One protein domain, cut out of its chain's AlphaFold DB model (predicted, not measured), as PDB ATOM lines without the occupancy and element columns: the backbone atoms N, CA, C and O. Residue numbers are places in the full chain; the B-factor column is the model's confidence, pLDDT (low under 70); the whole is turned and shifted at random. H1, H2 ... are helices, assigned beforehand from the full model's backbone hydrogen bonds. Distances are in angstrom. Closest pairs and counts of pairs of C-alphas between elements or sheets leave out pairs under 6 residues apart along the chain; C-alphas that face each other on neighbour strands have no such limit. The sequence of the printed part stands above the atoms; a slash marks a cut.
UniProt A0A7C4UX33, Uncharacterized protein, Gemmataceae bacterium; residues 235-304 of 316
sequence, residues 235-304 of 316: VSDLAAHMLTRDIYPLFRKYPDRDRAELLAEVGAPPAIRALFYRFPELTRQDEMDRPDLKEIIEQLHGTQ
ATOM      1  N   VAL A 235     104.855 162.722 123.288       90.44
ATOM      2  CA  VAL A 235     104.572 163.483 124.512       90.44
ATOM      3  C   VAL A 235     103.316 164.353 124.378       90.44
ATOM      4  O   VAL A 235     102.589 164.518 125.356       90.44
ATOM      5  N   SER A 236     103.013 164.834 123.166       90.06
ATOM      6  CA  SER A 236     101.770 165.540 122.831       90.06
ATOM      7  C   SER A 236     100.538 164.658 123.034       90.06
ATOM      8  O   SER A 236      99.575 165.116 123.640       90.06
ATOM      9  N   ASP A 237     100.586 163.388 122.617       90.75
ATOM     10  CA  ASP A 237      99.499 162.421 122.830       90.75
ATOM     11  C   ASP A 237      99.250 162.188 124.322       90.75
ATOM     12  O   ASP A 237      98.107 162.207 124.782       90.75
ATOM     13  N   LEU A 238     100.323 161.994 125.096       93.00
ATOM     14  CA  LEU A 238     100.203 161.807 126.541       93.00
ATOM     15  C   LEU A 238      99.647 163.064 127.217       93.00
ATOM     16  O   LEU A 238      98.755 162.955 128.056       93.00
ATOM     17  N   ALA A 239     100.135 164.247 126.843       94.38
ATOM     18  CA  ALA A 239      99.632 165.509 127.369       94.38
ATOM     19  C   ALA A 239      98.150 165.699 127.020       94.38
ATOM     20  O   ALA A 239      97.347 165.908 127.923       94.38
ATOM     21  N   ALA A 240      97.754 165.530 125.755       92.88
ATOM     22  CA  ALA A 240      96.358 165.615 125.333       92.88
ATOM     23  C   ALA A 240      95.467 164.626 126.105       92.88
ATOM     24  O   ALA A 240      94.372 164.986 126.544       92.88
ATOM     25  N   HIS A 241      95.947 163.402 126.348       92.69
ATOM     26  CA  HIS A 241      95.241 162.424 127.172       92.69
ATOM     27  C   HIS A 241      95.079 162.899 128.623       92.69
ATOM     28  O   HIS A 241      93.965 162.873 129.143       92.69
ATOM     29  N   MET A 242      96.149 163.388 129.263       95.25
ATOM     30  CA  MET A 242      96.089 163.962 130.616       95.25
ATOM     31  C   MET A 242      95.092 165.121 130.697       95.25
ATOM     32  O   MET A 242      94.281 165.183 131.622       95.25
ATOM     33  N   LEU A 243      95.139 166.030 129.719       94.31
ATOM     34  CA  LEU A 243      94.260 167.191 129.674       94.31
ATOM     35  C   LEU A 243      92.798 166.756 129.559       94.31
ATOM     36  O   LEU A 243      91.988 167.083 130.420       94.31
ATOM     37  N   THR A 244      92.472 165.954 128.550       93.75
ATOM     38  CA  THR A 244      91.087 165.562 128.248       93.75
ATOM     39  C   THR A 244      90.465 164.640 129.291       93.75
ATOM     40  O   THR A 244      89.286 164.801 129.615       93.75
ATOM     41  N   ARG A 245      91.226 163.670 129.814       93.88
ATOM     42  CA  ARG A 245      90.702 162.630 130.714       93.88
ATOM     43  C   ARG A 245      90.772 163.006 132.182       93.88
ATOM     44  O   ARG A 245      89.860 162.643 132.917       93.88
ATOM     45  N   ASP A 246      91.816 163.717 132.599       95.38
ATOM     46  CA  ASP A 246      92.117 163.866 134.024       95.38
ATOM     47  C   ASP A 246      91.989 165.320 134.509       95.38
ATOM     48  O   ASP A 246      91.512 165.553 135.618       95.38
ATOM     49  N   ILE A 247      92.373 166.314 133.697       95.50
ATOM     50  CA  ILE A 247      92.439 167.725 134.131       95.50
ATOM     51  C   ILE A 247      91.175 168.506 133.754       95.50
ATOM     52  O   ILE A 247      90.554 169.141 134.607       95.50
ATOM     53  N   TYR A 248      90.747 168.457 132.496       95.06
ATOM     54  CA  TYR A 248      89.588 169.210 132.019       95.06
ATOM     55  C   TYR A 248      88.279 168.847 132.724       95.06
ATOM     56  O   TYR A 248      87.515 169.764 133.032       95.06
ATOM     57  N   PRO A 249      87.993 167.575 133.068       93.88
ATOM     58  CA  PRO A 249      86.834 167.259 133.896       93.88
ATOM     59  C   PRO A 249      86.849 167.980 135.252       93.88
ATOM     60  O   PRO A 249      85.799 168.433 135.703       93.88
ATOM     61  N   LEU A 250      88.023 168.164 135.872       92.94
ATOM     62  CA  LEU A 250      88.155 168.933 137.116       92.94
ATOM     63  C   LEU A 250      87.904 170.422 136.886       92.94
ATOM     64  O   LEU A 250      87.199 171.047 137.676       92.94
ATOM     65  N   PHE A 251      88.419 170.982 135.790       94.31
ATOM     66  CA  PHE A 251      88.181 172.384 135.440       94.31
ATOM     67  C   PHE A 251      86.699 172.676 135.180       94.31
ATOM     68  O   PHE A 251      86.206 173.719 135.612       94.31
ATOM     69  N   ARG A 252      85.986 171.743 134.531       93.19
ATOM     70  CA  ARG A 252      84.531 171.823 134.313       93.19
ATOM     71  C   ARG A 252      83.750 171.667 135.617       93.19
ATOM     72  O   ARG A 252      82.769 172.370 135.821       93.19
ATOM     73  N   LYS A 253      84.177 170.755 136.498       93.62
ATOM     74  CA  LYS A 253      83.524 170.512 137.794       93.62
ATOM     75  C   LYS A 253      83.673 171.698 138.754       93.62
ATOM     76  O   LYS A 253      82.757 171.963 139.526       93.62
ATOM     77  N   TYR A 254      84.807 172.396 138.702       94.31
ATOM     78  CA  TYR A 254      85.122 173.528 139.574       94.31
ATOM     79  C   TYR A 254      85.550 174.750 138.743       94.31
ATOM     80  O   TYR A 254      86.741 175.066 138.688       94.31
ATOM     81  N   PRO A 255      84.610 175.430 138.061       93.19
ATOM     82  CA  PRO A 255      84.930 176.535 137.156       93.19
ATOM     83  C   PRO A 255      85.534 177.746 137.877       93.19
ATOM     84  O   PRO A 255      86.420 178.387 137.321       93.19
ATOM     85  N   ASP A 256      85.113 178.001 139.118       94.44
ATOM     86  CA  ASP A 256      85.515 179.182 139.898       94.44
ATOM     87  C   ASP A 256      86.806 178.983 140.708       94.44
ATOM     88  O   ASP A 256      87.308 179.923 141.323       94.44
ATOM     89  N   ARG A 257      87.345 177.755 140.753       94.19
ATOM     90  CA  ARG A 257      88.590 177.468 141.478       94.19
ATOM     91  C   ARG A 257      89.805 177.838 140.641       94.19
ATOM     92  O   ARG A 257      89.826 177.638 139.424       94.19
ATOM     93  N   ASP A 258      90.846 178.295 141.330       93.94
ATOM     94  CA  ASP A 258      92.127 178.597 140.710       93.94
ATOM     95  C   ASP A 258      92.688 177.368 139.976       93.94
ATOM     96  O   ASP A 258      92.758 176.253 140.504       93.94
ATOM     97  N   ARG A 259      93.080 177.570 138.714       92.25
ATOM     98  CA  ARG A 259      93.525 176.474 137.847       92.25
ATOM     99  C   ARG A 259      94.867 175.910 138.301       92.25
ATOM    100  O   ARG A 259      95.071 174.702 138.199       92.25
ATOM    101  N   ALA A 260      95.766 176.748 138.820       92.50
ATOM    102  CA  ALA A 260      97.060 176.288 139.314       92.50
ATOM    103  C   ALA A 260      96.899 175.432 140.580       92.50
ATOM    104  O   ALA A 260      97.577 174.410 140.715       92.50
ATOM    105  N   GLU A 261      95.956 175.786 141.457       93.88
ATOM    106  CA  GLU A 261      95.571 174.979 142.616       93.88
ATOM    107  C   GLU A 261      95.022 173.606 142.194       93.88
ATOM    108  O   GLU A 261      95.498 172.579 142.680       93.88
ATOM    109  N   LEU A 262      94.100 173.560 141.223       94.12
ATOM    110  CA  LEU A 262      93.559 172.300 140.692       94.12
ATOM    111  C   LEU A 262      94.646 171.421 140.048       94.12
ATOM    112  O   LEU A 262      94.677 170.207 140.258       94.12
ATOM    113  N   LEU A 263      95.575 172.023 139.297       94.56
ATOM    114  CA  LEU A 263      96.721 171.315 138.715       94.56
ATOM    115  C   LEU A 263      97.666 170.756 139.790       94.56
ATOM    116  O   LEU A 263      98.233 169.673 139.623       94.56
ATOM    117  N   ALA A 264      97.847 171.474 140.899       92.56
ATOM    118  CA  ALA A 264      98.622 170.990 142.036       92.56
ATOM    119  C   ALA A 264      97.898 169.853 142.781       92.56
ATOM    120  O   ALA A 264      98.545 168.878 143.170       92.56
ATOM    121  N   GLU A 265      96.573 169.940 142.926       91.81
ATOM    122  CA  GLU A 265      95.722 168.937 143.578       91.81
ATOM    123  C   GLU A 265      95.734 167.599 142.828       91.81
ATOM    124  O   GLU A 265      95.989 166.544 143.423       91.81
ATOM    125  N   VAL A 266      95.546 167.645 141.503       94.56
ATOM    126  CA  VAL A 266      95.673 166.460 140.643       94.56
ATOM    127  C   VAL A 266      97.126 165.990 140.552       94.56
ATOM    128  O   VAL A 266      97.371 164.858 140.166       94.56
ATOM    129  N   GLY A 267      98.102 166.812 140.945       95.12
ATOM    130  CA  GLY A 267      99.520 166.459 140.932       95.12
ATOM    131  C   GLY A 267     100.137 166.446 139.533       95.12
ATOM    132  O   GLY A 267     101.059 165.671 139.284       95.12
ATOM    133  N   ALA A 268      99.639 167.293 138.625       95.69
ATOM    134  CA  ALA A 268     100.121 167.378 137.250       95.69
ATOM    135  C   ALA A 268     101.660 167.534 137.203       95.69
ATOM    136  O   ALA A 268     102.216 168.356 137.954       95.69
ATOM    137  N   PRO A 269     102.373 166.781 136.338       95.69
ATOM    138  CA  PRO A 269     103.823 166.907 136.211       95.69
ATOM    139  C   PRO A 269     104.254 168.362 135.949       95.69
ATOM    140  O   PRO A 269     103.503 169.116 135.324       95.69
ATOM    141  N   PRO A 270     105.444 168.800 136.410       94.31
ATOM    142  CA  PRO A 270     105.972 170.138 136.137       94.31
ATOM    143  C   PRO A 270     105.878 170.536 134.661       94.31
ATOM    144  O   PRO A 270     105.460 171.653 134.385       94.31
ATOM    145  N   ALA A 271     106.158 169.617 133.733       94.19
ATOM    146  CA  ALA A 271     106.065 169.889 132.300       94.19
ATOM    147  C   ALA A 271     104.643 170.237 131.830       94.19
ATOM    148  O   ALA A 271     104.448 171.161 131.045       94.19
ATOM    149  N   ILE A 272     103.629 169.558 132.373       95.38
ATOM    150  CA  ILE A 272     102.218 169.856 132.091       95.38
ATOM    151  C   ILE A 272     101.790 171.176 132.741       95.38
ATOM    152  O   ILE A 272     100.987 171.917 132.189       95.38
ATOM    153  N   ARG A 273     102.331 171.521 133.912       94.75
ATOM    154  CA  ARG A 273     102.055 172.823 134.542       94.75
ATOM    155  C   ARG A 273     102.704 173.973 133.768       94.75
ATOM    156  O   ARG A 273     102.062 174.996 133.551       94.75
ATOM    157  N   ALA A 274     103.942 173.782 133.315       93.00
ATOM    158  CA  ALA A 274     104.657 174.734 132.472       93.00
ATOM    159  C   ALA A 274     103.935 174.963 131.137       93.00
ATOM    160  O   ALA A 274     103.893 176.096 130.660       93.00
ATOM    161  N   LEU A 275     103.299 173.921 130.587       92.62
ATOM    162  CA  LEU A 275     102.446 174.022 129.406       92.62
ATOM    163  C   LEU A 275     101.342 175.073 129.581       92.62
ATOM    164  O   LEU A 275     101.236 175.988 128.773       92.62
ATOM    165  N   PHE A 276     100.559 174.976 130.658       91.75
ATOM    166  CA  PHE A 276      99.477 175.924 130.939       91.75
ATOM    167  C   PHE A 276      99.972 177.332 131.256       91.75
ATOM    168  O   PHE A 276      99.316 178.307 130.905       91.75
ATOM    169  N   TYR A 277     101.124 177.449 131.919       89.62
ATOM    170  CA  TYR A 277     101.727 178.752 132.181       89.62
ATOM    171  C   TYR A 277     102.141 179.452 130.880       89.62
ATOM    172  O   TYR A 277     101.968 180.660 130.741       89.62
ATOM    173  N   ARG A 278     102.682 178.690 129.924       89.56
ATOM    174  CA  ARG A 278     103.137 179.212 128.634       89.56
ATOM    175  C   ARG A 278     101.993 179.477 127.657       89.56
ATOM    176  O   ARG A 278     102.085 180.435 126.897       89.56
ATOM    177  N   PHE A 279     100.950 178.652 127.699       91.19
ATOM    178  CA  PHE A 279      99.786 178.728 126.816       91.19
ATOM    179  C   PHE A 279      98.490 178.774 127.640       91.19
ATOM    180  O   PHE A 279      97.778 177.766 127.750       91.19
ATOM    181  N   PRO A 280      98.174 179.926 128.263       89.25
ATOM    182  CA  PRO A 280      96.972 180.085 129.077       89.25
ATOM    183  C   PRO A 280      95.678 179.809 128.305       89.25
ATOM    184  O   PRO A 280      94.670 179.446 128.911       89.25
ATOM    185  N   GLU A 281      95.692 179.935 126.977       86.88
ATOM    186  CA  GLU A 281      94.568 179.625 126.096       86.88
ATOM    187  C   GLU A 281      94.046 178.195 126.272       86.88
ATOM    188  O   GLU A 281      92.842 177.988 126.165       86.88
ATOM    189  N   LEU A 282      94.901 177.236 126.651       88.56
ATOM    190  CA  LEU A 282      94.509 175.846 126.922       88.56
ATOM    191  C   LEU A 282      93.579 175.707 128.139       88.56
ATOM    192  O   LEU A 282      92.966 174.663 128.341       88.56
ATOM    193  N   THR A 283      93.468 176.740 128.978       85.25
ATOM    194  CA  THR A 283      92.509 176.765 130.096       85.25
ATOM    195  C   THR A 283      91.134 177.296 129.701       85.25
ATOM    196  O   THR A 283      90.205 177.234 130.513       85.25
ATOM    197  N   ARG A 284      90.988 177.843 128.486       83.75
ATOM    198  CA  ARG A 284      89.722 178.401 128.014       83.75
ATOM    199  C   ARG A 284      88.765 177.280 127.626       83.75
ATOM    200  O   ARG A 284      89.160 176.258 127.072       83.75
ATOM    201  N   GLN A 285      87.489 177.484 127.925       74.31
ATOM    202  CA  GLN A 285      86.475 176.443 127.786       74.31
ATOM    203  C   GLN A 285      86.235 176.016 126.329       74.31
ATOM    204  O   GLN A 285      85.964 174.847 126.084       74.31
ATOM    205  N   ASP A 286      86.405 176.929 125.372       77.62
ATOM    206  CA  ASP A 286      86.355 176.660 123.930       77.62
ATOM    207  C   ASP A 286      87.474 175.720 123.458       77.62
ATOM    208  O   ASP A 286      87.238 174.870 122.603       77.62
ATOM    209  N   GLU A 287      88.670 175.811 124.043       76.88
ATOM    210  CA  GLU A 287      89.797 174.925 123.713       76.88
ATOM    211  C   GLU A 287      89.673 173.542 124.374       76.88
ATOM    212  O   GLU A 287      90.191 172.550 123.862       76.88
ATOM    213  N   MET A 288      88.964 173.439 125.503       78.25
ATOM    214  CA  MET A 288      88.833 172.183 126.254       78.25
ATOM    215  C   MET A 288      87.999 171.110 125.543       78.25
ATOM    216  O   MET A 288      88.138 169.918 125.843       78.25
ATOM    217  N   ASP A 289      87.118 171.531 124.639       80.81
ATOM    218  CA  ASP A 289      86.198 170.660 123.903       80.81
ATOM    219  C   ASP A 289      86.710 170.326 122.492       80.81
ATOM    220  O   ASP A 289      86.046 169.616 121.732       80.81
ATOM    221  N   ARG A 290      87.907 170.806 122.134       82.25
ATOM    222  CA  ARG A 290      88.487 170.576 120.815       82.25
ATOM    223  C   ARG A 290      88.958 169.130 120.638       82.25
ATOM    224  O   ARG A 290      89.708 168.618 121.474       82.25
ATOM    225  N   PRO A 291      88.570 168.465 119.536       83.00
ATOM    226  CA  PRO A 291      89.010 167.102 119.252       83.00
ATOM    227  C   PRO A 291      90.483 167.032 118.816       83.00
ATOM    228  O   PRO A 291      91.092 165.975 118.937       83.00
ATOM    229  N   ASP A 292      91.055 168.143 118.341       88.31
ATOM    230  CA  ASP A 292      92.404 168.266 117.774       88.31
ATOM    231  C   ASP A 292      93.446 168.778 118.787       88.31
ATOM    232  O   ASP A 292      94.426 169.439 118.444       88.31
ATOM    233  N   LEU A 293      93.238 168.498 120.079       86.94
ATOM    234  CA  LEU A 293      94.097 169.014 121.149       86.94
ATOM    235  C   LEU A 293      95.560 168.575 121.009       86.94
ATOM    236  O   LEU A 293      96.469 169.323 121.362       86.94
ATOM    237  N   LYS A 294      95.793 167.374 120.474       88.25
ATOM    238  CA  LYS A 294      97.137 166.886 120.160       88.25
ATOM    239  C   LYS A 294      97.817 167.814 119.155       88.25
ATOM    240  O   LYS A 294      98.923 168.283 119.414       88.25
ATOM    241  N   GLU A 295      97.156 168.087 118.035       88.19
ATOM    242  CA  GLU A 295      97.665 168.923 116.953       88.19
ATOM    243  C   GLU A 295      97.916 170.351 117.442       88.19
ATOM    244  O   GLU A 295      98.940 170.939 117.103       88.19
ATOM    245  N   ILE A 296      97.043 170.888 118.300       87.00
ATOM    246  CA  ILE A 296      97.248 172.189 118.950       87.00
ATOM    247  C   ILE A 296      98.519 172.166 119.800       87.00
ATOM    248  O   ILE A 296      99.371 173.039 119.656       87.00
ATOM    249  N   ILE A 297      98.690 171.157 120.662       88.19
ATOM    250  CA  ILE A 297      99.891 171.022 121.498       88.19
ATOM    251  C   ILE A 297     101.146 170.910 120.621       88.19
ATOM    252  O   ILE A 297     102.179 171.490 120.952       88.19
ATOM    253  N   GLU A 298     101.086 170.200 119.498       87.25
ATOM    254  CA  GLU A 298     102.206 170.091 118.556       87.25
ATOM    255  C   GLU A 298     102.511 171.419 117.852       87.25
ATOM    256  O   GLU A 298     103.680 171.793 117.730       87.25
ATOM    257  N   GLN A 299     101.483 172.165 117.447       85.81
ATOM    258  CA  GLN A 299     101.624 173.484 116.831       85.81
ATOM    259  C   GLN A 299     102.219 174.506 117.802       85.81
ATOM    260  O   GLN A 299     103.161 175.211 117.444       85.81
ATOM    261  N   LEU A 300     101.723 174.548 119.042       81.06
ATOM    262  CA  LEU A 300     102.185 175.476 120.078       81.06
ATOM    263  C   LEU A 300     103.666 175.262 120.435       81.06
ATOM    264  O   LEU A 300     104.379 176.215 120.752       81.06
ATOM    265  N   HIS A 301     104.165 174.029 120.335       73.69
ATOM    266  CA  HIS A 301     105.565 173.715 120.631       73.69
ATOM    267  C   HIS A 301     106.491 173.703 119.409       73.69
ATOM    268  O   HIS A 301     107.716 173.716 119.578       73.69
ATOM    269  N   GLY A 302     105.938 173.707 118.196       65.31
ATOM    270  CA  GLY A 302     106.666 173.382 116.977       65.31
ATOM    271  C   GLY A 302     106.959 171.882 116.900       65.31
ATOM    272  O   GLY A 302     107.437 171.270 117.857       65.31
ATOM    273  N   THR A 303     106.685 171.274 115.749       52.31
ATOM    274  CA  THR A 303     106.908 169.851 115.474       52.31
ATOM    275  C   THR A 303     108.396 169.510 115.539       52.31
ATOM    276  O   THR A 303     109.120 169.563 114.551       52.31
ATOM    277  N   GLN A 304     108.873 169.137 116.722       52.41
ATOM    278  CA  GLN A 304     110.150 168.458 116.907       52.41
ATOM    279  C   GLN A 304     109.873 167.163 117.667       52.41
ATOM    280  O   GLN A 304     110.128 167.048 118.863       52.41
TER     281      GLN A 304
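What this domain is: This is residues 235 to 304 of the 316 residues of an uncharacterized protein of Gemmataceae bacterium (UniProt A0A7C4UX33). One long kinked helix, H1, runs along one side, and five shorter helices fold back over it: H2 packs on its later part, H6 crosses its early part, and H3, H4 and H5 lie between. The 70 printed residues hold six named helices, H1 to H6, and no named strand: all helix, compact, radius of gyration of the C-alphas 11.3 A, spans 33 by 24 by 18 A.

Where its parts are: H1, residues 235 to 253, starts at C-alpha (104.572, 163.483, 124.512) and is 25.9 A long, with a kink of 32 degrees near residue 242. H2 is 259 to 266, H3 270 to 278, H4 280 to 283, H5 285 to 288; H6, 293 to 301, 12.4 A, ends at C-alpha (105.565, 173.715, 120.631).

How they stand to each other: Residues 246 to 251 of H1 touch H2, about perpendicular at 76 degrees; the closest C-alphas, Phe 251 and Arg 259, are 7.1 A apart. Residues 236 to 240 touch H6, C-alphas Ala 240 and Lys 294 closest at 5.4 A. Every O i to N i+4 pair is within hydrogen-bond range in H2, H3 and H6, 12 of 15 in H1.

The domain as a whole: The printed part has no cut, its links are tight, and residues 302 to 304 have pLDDT under 70.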